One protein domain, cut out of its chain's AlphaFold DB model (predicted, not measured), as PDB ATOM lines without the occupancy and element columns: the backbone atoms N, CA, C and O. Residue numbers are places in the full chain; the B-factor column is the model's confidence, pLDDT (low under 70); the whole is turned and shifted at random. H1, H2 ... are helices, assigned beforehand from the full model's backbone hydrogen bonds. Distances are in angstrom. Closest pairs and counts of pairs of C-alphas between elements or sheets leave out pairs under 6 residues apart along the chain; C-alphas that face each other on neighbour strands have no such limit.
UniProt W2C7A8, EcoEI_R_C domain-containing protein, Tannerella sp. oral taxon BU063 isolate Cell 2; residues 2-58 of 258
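What this domain is: This is residues 2 to 58 of the 258 residues of the protein "EcoEI_R_C domain-containing protein" of Tannerella sp. oral taxon BU063 isolate Cell 2 (UniProt W2C7A8). The model is a loose, open arch: H1, H2 and the long loop that joins them make a small head, and H4 is a long arm on the far side, reached through short H3. Residues 21 to 26 of the loop stick out, and so does most of H4. The printed part has 57 residues with four named helices, in the order H1, H2, H3, H4, and no named strand; its class is all helix. It is loose, with a radius of gyration of the C-alphas of 13.3 A and spans of 35 by 27 by 16 A.

Where its parts are: Find C-alpha 2 at (62.709, 178.736, 135.905); from there H1, residues 2 to 13, runs 16.5 A. After residues 14 to 27, look for H2, residues 28 to 33, and then H3, residues 35 to 39. H4, residues 41 to 57, begins at C-alpha 41 (68.970, 165.968, 142.901) and runs 24.5 A to C-alpha 57 (86.318, 179.999, 153.005).

How they stand to each other: Look first at the C-alphas of Ile 8 and Leu 33, 6.2 A apart, the closest of H1 and H2. These helices only just touch, with 3 pairs of C-alphas within 8 A, and H1 does so with residues 4 to 8 alone. They run opposite ways at a steep tilt of 48 degrees. H1 and H3 are close but not clearly touching, their closest C-alphas, Ile 4 and Ser 36, 7.4 A apart. H2 and H3 meet only through their link. H3 and H4 touch only at the corner, and only just, with 3 pairs within 8 A; the closest C-alphas are Ile 37 and Ala 43, 6.4 A. H4 is apart from H1 and H2. In H1, H2 and H4 every O i to N i+4 pair is within hydrogen-bond range; in H3 it is 0 of 1, beside 2 of 2 O i to N i+3 pairs.

The domain as a whole: The C-alphas farthest apart are those of Asn 14 and Glu 56, 36.5 A. The printed part has no cut. The link from H1 to H2 is long; the other two are tight. Mean pLDDT of the printed part is 79.7, and residues 52 to 58 are under 70.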
ATOM      1  N   MET A   2      63.387 177.497 136.345       71.44
ATOM      2  CA  MET A   2      62.709 178.736 135.905       71.44
ATOM      3  C   MET A   2      61.501 179.126 136.781       71.44
ATOM      4  O   MET A   2      61.307 180.293 137.096       71.44
ATOM      5  N   GLU A   3      60.753 178.132 137.259       75.88
ATOM      6  CA  GLU A   3      59.615 178.314 138.169       75.88
ATOM      7  C   GLU A   3      60.018 178.853 139.555       75.88
ATOM      8  O   GLU A   3      59.338 179.708 140.109       75.88
ATOM      9  N   ILE A   4      61.165 178.421 140.098       79.19
ATOM     10  CA  ILE A   4      61.682 178.923 141.386       79.19
ATOM     11  C   ILE A   4      62.048 180.399 141.253       79.19
ATOM     12  O   ILE A   4      61.657 181.207 142.090       79.19
ATOM     13  N   ALA A   5      62.775 180.746 140.187       81.25
ATOM     14  CA  ALA A   5      63.148 182.125 139.910       81.25
ATOM     15  C   ALA A   5      61.899 183.007 139.770       81.25
ATOM     16  O   ALA A   5      61.803 184.026 140.446       81.25
ATOM     17  N   SER A   6      60.911 182.567 138.982       84.88
ATOM     18  CA  SER A   6      59.641 183.283 138.822       84.88
ATOM     19  C   SER A   6      58.940 183.513 140.164       84.88
ATOM     20  O   SER A   6      58.570 184.640 140.469       84.88
ATOM     21  N   ASN A   7      58.822 182.479 141.002       84.50
ATOM     22  CA  ASN A   7      58.145 182.582 142.298       84.50
ATOM     23  C   ASN A   7      58.862 183.538 143.262       84.50
ATOM     24  O   ASN A   7      58.207 184.276 143.997       84.50
ATOM     25  N   ILE A   8      60.198 183.548 143.254       86.81
ATOM     26  CA  ILE A   8      60.992 184.472 144.070       86.81
ATOM     27  C   ILE A   8      60.791 185.913 143.597       86.81
ATOM     28  O   ILE A   8      60.504 186.778 144.423       86.81
ATOM     29  N   PHE A   9      60.902 186.175 142.292       88.38
ATOM     30  CA  PHE A   9      60.734 187.526 141.750       88.38
ATOM     31  C   PHE A   9      59.329 188.065 142.008       88.38
ATOM     32  O   PHE A   9      59.192 189.159 142.546       88.38
ATOM     33  N   THR A  10      58.291 187.266 141.759       90.12
ATOM     34  CA  THR A  10      56.907 187.665 142.037       90.12
ATOM     35  C   THR A  10      56.666 187.941 143.526       90.12
ATOM     36  O   THR A  10      55.949 188.881 143.865       90.12
ATOM     37  N   ALA A  11      57.262 187.165 144.438       88.56
ATOM     38  CA  ALA A  11      57.127 187.410 145.877       88.56
ATOM     39  C   ALA A  11      57.839 188.699 146.330       88.56
ATOM     40  O   ALA A  11      57.344 189.388 147.226       88.56
ATOM     41  N   LEU A  12      58.978 189.028 145.711       87.44
ATOM     42  CA  LEU A  12      59.734 190.251 145.988       87.44
ATOM     43  C   LEU A  12      59.042 191.495 145.420       87.44
ATOM     44  O   LEU A  12      58.890 192.475 146.141       87.44
ATOM     45  N   GLU A  13      58.573 191.447 144.172       90.56
ATOM     46  CA  GLU A  13      57.878 192.568 143.516       90.56
ATOM     47  C   GLU A  13      56.588 192.956 144.244       90.56
ATOM     48  O   GLU A  13      56.279 194.137 144.387       90.56
ATOM     49  N   ASN A  14      55.865 191.966 144.768       89.94
ATOM     50  CA  ASN A  14      54.629 192.192 145.510       89.94
ATOM     51  C   ASN A  14      54.848 192.490 147.005       89.94
ATOM     52  O   ASN A  14      53.870 192.585 147.743       89.94
ATOM     53  N   ASN A  15      56.100 192.609 147.476       85.31
ATOM     54  CA  ASN A  15      56.445 192.764 148.898       85.31
ATOM     55  C   ASN A  15      55.741 191.741 149.816       85.31
ATOM     56  O   ASN A  15      55.360 192.046 150.945       85.31
ATOM     57  N   ALA A  16      55.573 190.504 149.342       86.31
ATOM     58  CA  ALA A  16      54.808 189.464 150.033       86.31
ATOM     59  C   ALA A  16      55.599 188.758 151.154       86.31
ATOM     60  O   ALA A  16      55.100 187.816 151.771       86.31
ATOM     61  N   LEU A  17      56.846 189.173 151.406       90.31
ATOM     62  CA  LEU A  17      57.736 188.548 152.381       90.31
ATOM     63  C   LEU A  17      57.813 189.375 153.678       90.31
ATOM     64  O   LEU A  17      58.085 190.573 153.605       90.31
ATOM     65  N   PRO A  18      57.672 188.750 154.867       89.31
ATOM     66  CA  PRO A  18      57.860 189.425 156.158       89.31
ATOM     67  C   PRO A  18      59.240 190.077 156.274       89.31
ATOM     68  O   PRO A  18      60.163 189.621 155.612       89.31
ATOM     69  N   THR A  19      59.458 191.070 157.138       89.19
ATOM     70  CA  THR A  19      60.791 191.687 157.310       89.19
ATOM     71  C   THR A  19      61.872 190.647 157.627       89.19
ATOM     72  O   THR A  19      61.671 189.749 158.442       89.19
ATOM     73  N   TYR A  20      63.026 190.751 156.964       89.31
ATOM     74  CA  TYR A  20      64.178 189.903 157.266       89.31
ATOM     75  C   TYR A  20      64.930 190.452 158.481       89.31
ATOM     76  O   TYR A  20      65.311 191.620 158.483       89.31
ATOM     77  N   ILE A  21      65.148 189.609 159.492       86.75
ATOM     78  CA  ILE A  21      65.876 189.977 160.715       86.75
ATOM     79  C   ILE A  21      67.271 189.342 160.698       86.75
ATOM     80  O   ILE A  21      68.268 190.053 160.628       86.75
ATOM     81  N   ASN A  22      67.358 188.009 160.744       85.75
ATOM     82  CA  ASN A  22      68.610 187.257 160.622       85.75
ATOM     83  C   ASN A  22      68.342 185.788 160.221       85.75
ATOM     84  O   ASN A  22      67.193 185.362 160.086       85.75
ATOM     85  N   VAL A  23      69.411 185.007 160.017       78.25
ATOM     86  CA  VAL A  23      69.353 183.602 159.565       78.25
ATOM     87  C   VAL A  23      68.806 182.617 160.608       78.25
ATOM     88  O   VAL A  23      68.254 181.584 160.226       78.25
ATOM     89  N   ASN A  24      68.924 182.934 161.899       81.56
ATOM     90  CA  ASN A  24      68.483 182.071 162.998       81.56
ATOM     91  C   ASN A  24      66.963 182.127 163.213       81.56
ATOM     92  O   ASN A  24      66.399 181.232 163.837       81.56
ATOM     93  N   GLU A  25      66.292 183.138 162.658       89.00
ATOM     94  CA  GLU A  25      64.833 183.205 162.649       89.00
ATOM     95  C   GLU A  25      64.217 182.124 161.736       89.00
ATOM     96  O   GLU A  25      64.846 181.674 160.765       89.00
ATOM     97  N   PRO A  26      62.954 181.716 161.973       88.81
ATOM     98  CA  PRO A  26      62.321 180.627 161.227       88.81
ATOM     99  C   PRO A  26      62.360 180.806 159.703       88.81
ATOM    100  O   PRO A  26      62.643 179.842 158.985       88.81
ATOM    101  N   ASN A  27      62.155 182.039 159.214       90.50
ATOM    102  CA  ASN A  27      62.195 182.410 157.791       90.50
ATOM    103  C   ASN A  27      61.321 181.499 156.898       90.50
ATOM    104  O   ASN A  27      61.699 181.158 155.774       90.50
ATOM    105  N   THR A  28      60.166 181.070 157.409       90.31
ATOM    106  CA  THR A  28      59.342 179.994 156.840       90.31
ATOM    107  C   THR A  28      58.867 180.297 155.417       90.31
ATOM    108  O   THR A  28      59.017 179.459 154.529       90.31
ATOM    109  N   GLU A  29      58.375 181.509 155.166       88.69
ATOM    110  CA  GLU A  29      57.854 181.961 153.870       88.69
ATOM    111  C   GLU A  29      58.970 182.027 152.823       88.69
ATOM    112  O   GLU A  29      58.797 181.602 151.684       88.69
ATOM    113  N   ARG A  30      60.165 182.469 153.234       89.50
ATOM    114  CA  ARG A  30      61.356 182.496 152.373       89.50
ATOM    115  C   ARG A  30      61.835 181.087 152.027       89.50
ATOM    116  O   ARG A  30      62.150 180.812 150.873       89.50
ATOM    117  N   LYS A  31      61.853 180.177 153.008       87.81
ATOM    118  CA  LYS A  31      62.215 178.763 152.806       87.81
ATOM    119  C   LYS A  31      61.197 178.036 151.924       87.81
ATOM    120  O   LYS A  31      61.580 177.159 151.151       87.81
ATOM    121  N   ALA A  32      59.919 178.413 151.991       88.12
ATOM    122  CA  ALA A  32      58.870 177.835 151.158       88.12
ATOM    123  C   ALA A  32      59.095 178.105 149.660       88.12
ATOM    124  O   ALA A  32      58.918 177.188 148.857       88.12
ATOM    125  N   LEU A  33      59.564 179.304 149.286       87.88
ATOM    126  CA  LEU A  33      59.829 179.678 147.885       87.88
ATOM    127  C   LEU A  33      60.874 178.786 147.201       87.88
ATOM    128  O   LEU A  33      60.805 178.548 145.997       87.88
ATOM    129  N   VAL A  34      61.825 178.265 147.975       84.56
ATOM    130  CA  VAL A  34      62.914 177.411 147.480       84.56
ATOM    131  C   VAL A  34      62.686 175.927 147.769       84.56
ATOM    132  O   VAL A  34      63.535 175.097 147.443       84.56
ATOM    133  N   ARG A  35      61.533 175.552 148.342       82.81
ATOM    134  CA  ARG A  35      61.242 174.168 148.743       82.81
ATOM    135  C   ARG A  35      61.374 173.191 147.579       82.81
ATOM    136  O   ARG A  35      61.890 172.101 147.772       82.81
ATOM    137  N   SER A  36      60.963 173.559 146.368       80.31
ATOM    138  CA  SER A  36      61.028 172.659 145.206       80.31
ATOM    139  C   SER A  36      62.459 172.296 144.781       80.31
ATOM    140  O   SER A  36      62.642 171.308 144.065       80.31
ATOM    141  N   ILE A  37      63.491 172.993 145.282       78.25
ATOM    142  CA  ILE A  37      64.897 172.583 145.128       78.25
ATOM    143  C   ILE A  37      65.131 171.203 145.753       78.25
ATOM    144  O   ILE A  37      65.919 170.418 145.229       78.25
ATOM    145  N   THR A  38      64.387 170.836 146.805       73.94
ATOM    146  CA  THR A  38      64.487 169.494 147.390       73.94
ATOM    147  C   THR A  38      64.072 168.392 146.418       73.94
ATOM    148  O   THR A  38      64.421 167.241 146.620       73.94
ATOM    149  N   ASN A  39      63.353 168.703 145.346       80.56
ATOM    150  CA  ASN A  39      62.916 167.690 144.388       80.56
ATOM    151  C   ASN A  39      63.879 167.557 143.194       80.56
ATOM    152  O   ASN A  39      63.617 166.766 142.297       80.56
ATOM    153  N   HIS A  40      64.992 168.300 143.191       82.69
ATOM    154  CA  HIS A  40      65.981 168.312 142.113       82.69
ATOM    155  C   HIS A  40      67.346 167.827 142.641       82.69
ATOM    156  O   HIS A  40      68.059 168.600 143.288       82.69
ATOM    157  N   PRO A  41      67.726 166.556 142.394       78.12
ATOM    158  CA  PRO A  41      68.970 165.968 142.901       78.12
ATOM    159  C   PRO A  41      70.224 166.762 142.514       78.12
ATOM    160  O   PRO A  41      71.056 167.036 143.373       78.12
ATOM    161  N   ASP A  42      70.311 167.227 141.269       79.25
ATOM    162  CA  ASP A  42      71.481 167.963 140.772       79.25
ATOM    163  C   ASP A  42      71.646 169.325 141.465       79.25
ATOM    164  O   ASP A  42      72.755 169.740 141.800       79.25
ATOM    165  N   ALA A  43      70.530 169.998 141.767       79.75
ATOM    166  CA  ALA A  43      70.535 171.260 142.502       79.75
ATOM    167  C   ALA A  43      70.939 171.067 143.974       79.75
ATOM    168  O   ALA A  43      71.644 171.905 144.532       79.75
ATOM    169  N   ARG A  44      70.545 169.946 144.596       75.56
ATOM    170  CA  ARG A  44      71.022 169.565 145.938       75.56
ATOM    171  C   ARG A  44      72.528 169.325 145.943       75.56
ATOM    172  O   ARG A  44      73.207 169.834 146.827       75.56
ATOM    173  N   THR A  45      73.046 168.598 144.955       78.62
ATOM    174  CA  THR A  45      74.488 168.356 144.811       78.62
ATOM    175  C   THR A  45      75.250 169.670 144.666       78.62
ATOM    176  O   THR A  45      76.236 169.888 145.363       78.62
ATOM    177  N   TYR A  46      74.755 170.593 143.840       80.19
ATOM    178  CA  TYR A  46      75.383 171.901 143.662       80.19
ATOM    179  C   TYR A  46      75.331 172.770 144.931       80.19
ATOM    180  O   TYR A  46      76.324 173.399 145.284       80.19
ATOM    181  N   LEU A  47      74.216 172.752 145.673       78.31
ATOM    182  CA  LEU A  47      74.111 173.407 146.985       78.31
ATOM    183  C   LEU A  47      75.108 172.843 148.004       78.31
ATOM    184  O   LEU A  47      75.668 173.606 148.785       78.31
ATOM    185  N   LEU A  48      75.341 171.529 147.999       75.88
ATOM    186  CA  LEU A  48      76.327 170.892 148.874       75.88
ATOM    187  C   LEU A  48      77.758 171.283 148.494       75.88
ATOM    188  O   LEU A  48      78.554 171.551 149.388       75.88
ATOM    189  N   ILE A  49      78.065 171.378 147.197       76.69
ATOM    190  CA  ILE A  49      79.365 171.858 146.701       76.69
ATOM    191  C   ILE A  49      79.590 173.321 147.105       76.69
ATOM    192  O   ILE A  49      80.651 173.654 147.626       76.69
ATOM    193  N   LEU A  50      78.586 174.186 146.930       73.94
ATOM    194  CA  LEU A  50      78.655 175.582 147.373       73.94
ATOM    195  C   LEU A  50      78.832 175.679 148.891       73.94
ATOM    196  O   LEU A  50      79.704 176.409 149.351       73.94
ATOM    197  N   ASN A  51      78.054 174.923 149.672       72.25
ATOM    198  CA  ASN A  51      78.177 174.908 151.129       72.25
ATOM    199  C   ASN A  51      79.563 174.419 151.576       72.25
ATOM    200  O   ASN A  51      80.155 175.019 152.464       72.25
ATOM    201  N   ALA A  52      80.116 173.384 150.934       69.00
ATOM    202  CA  ALA A  52      81.472 172.910 151.208       69.00
ATOM    203  C   ALA A  52      82.527 173.992 150.916       69.00
ATOM    204  O   ALA A  52      83.399 174.226 151.746       69.00
ATOM    205  N   GLY A  53      82.390 174.726 149.805       56.53
ATOM    206  CA  GLY A  53      83.260 175.863 149.480       56.53
ATOM    207  C   GLY A  53      83.130 177.051 150.447       56.53
ATOM    208  O   GLY A  53      84.123 177.721 150.728       56.53
ATOM    209  N   PHE A  54      81.938 177.300 151.010       54.31
ATOM    210  CA  PHE A  54      81.723 178.296 152.073       54.31
ATOM    211  C   PHE A  54      82.307 177.854 153.423       54.31
ATOM    212  O   PHE A  54      82.851 178.679 154.150       54.31
ATOM    213  N   VAL A  55      82.237 176.560 153.747       50.97
ATOM    214  CA  VAL A  55      82.881 175.982 154.939       50.97
ATOM    215  C   VAL A  55      84.410 176.055 154.829       50.97
ATOM    216  O   VAL A  55      85.065 176.294 155.836       50.97
ATOM    217  N   GLU A  56      84.980 175.932 153.626       48.53
ATOM    218  CA  GLU A  56      86.423 176.120 153.394       48.53
ATOM    219  C   GLU A  56      86.868 177.598 153.386       48.53
ATOM    220  O   GLU A  56      88.004 177.890 153.759       48.53
ATOM    221  N   THR A  57      86.003 178.548 152.997       45.78
ATOM    222  CA  THR A  57      86.318 179.999 153.005       45.78
ATOM    223  C   THR A  57      85.985 180.709 154.314       45.78
ATOM    224  O   THR A  57      86.521 181.789 154.572       45.78
ATOM    225  N   LEU A  58      85.194 180.092 155.191       43.19
ATOM    226  CA  LEU A  58      85.239 180.373 156.620       43.19
ATOM    227  C   LEU A  58      86.529 179.765 157.180       43.19
ATOM    228  O   LEU A  58      86.500 178.790 157.925       43.19
TER     229      LEU A  58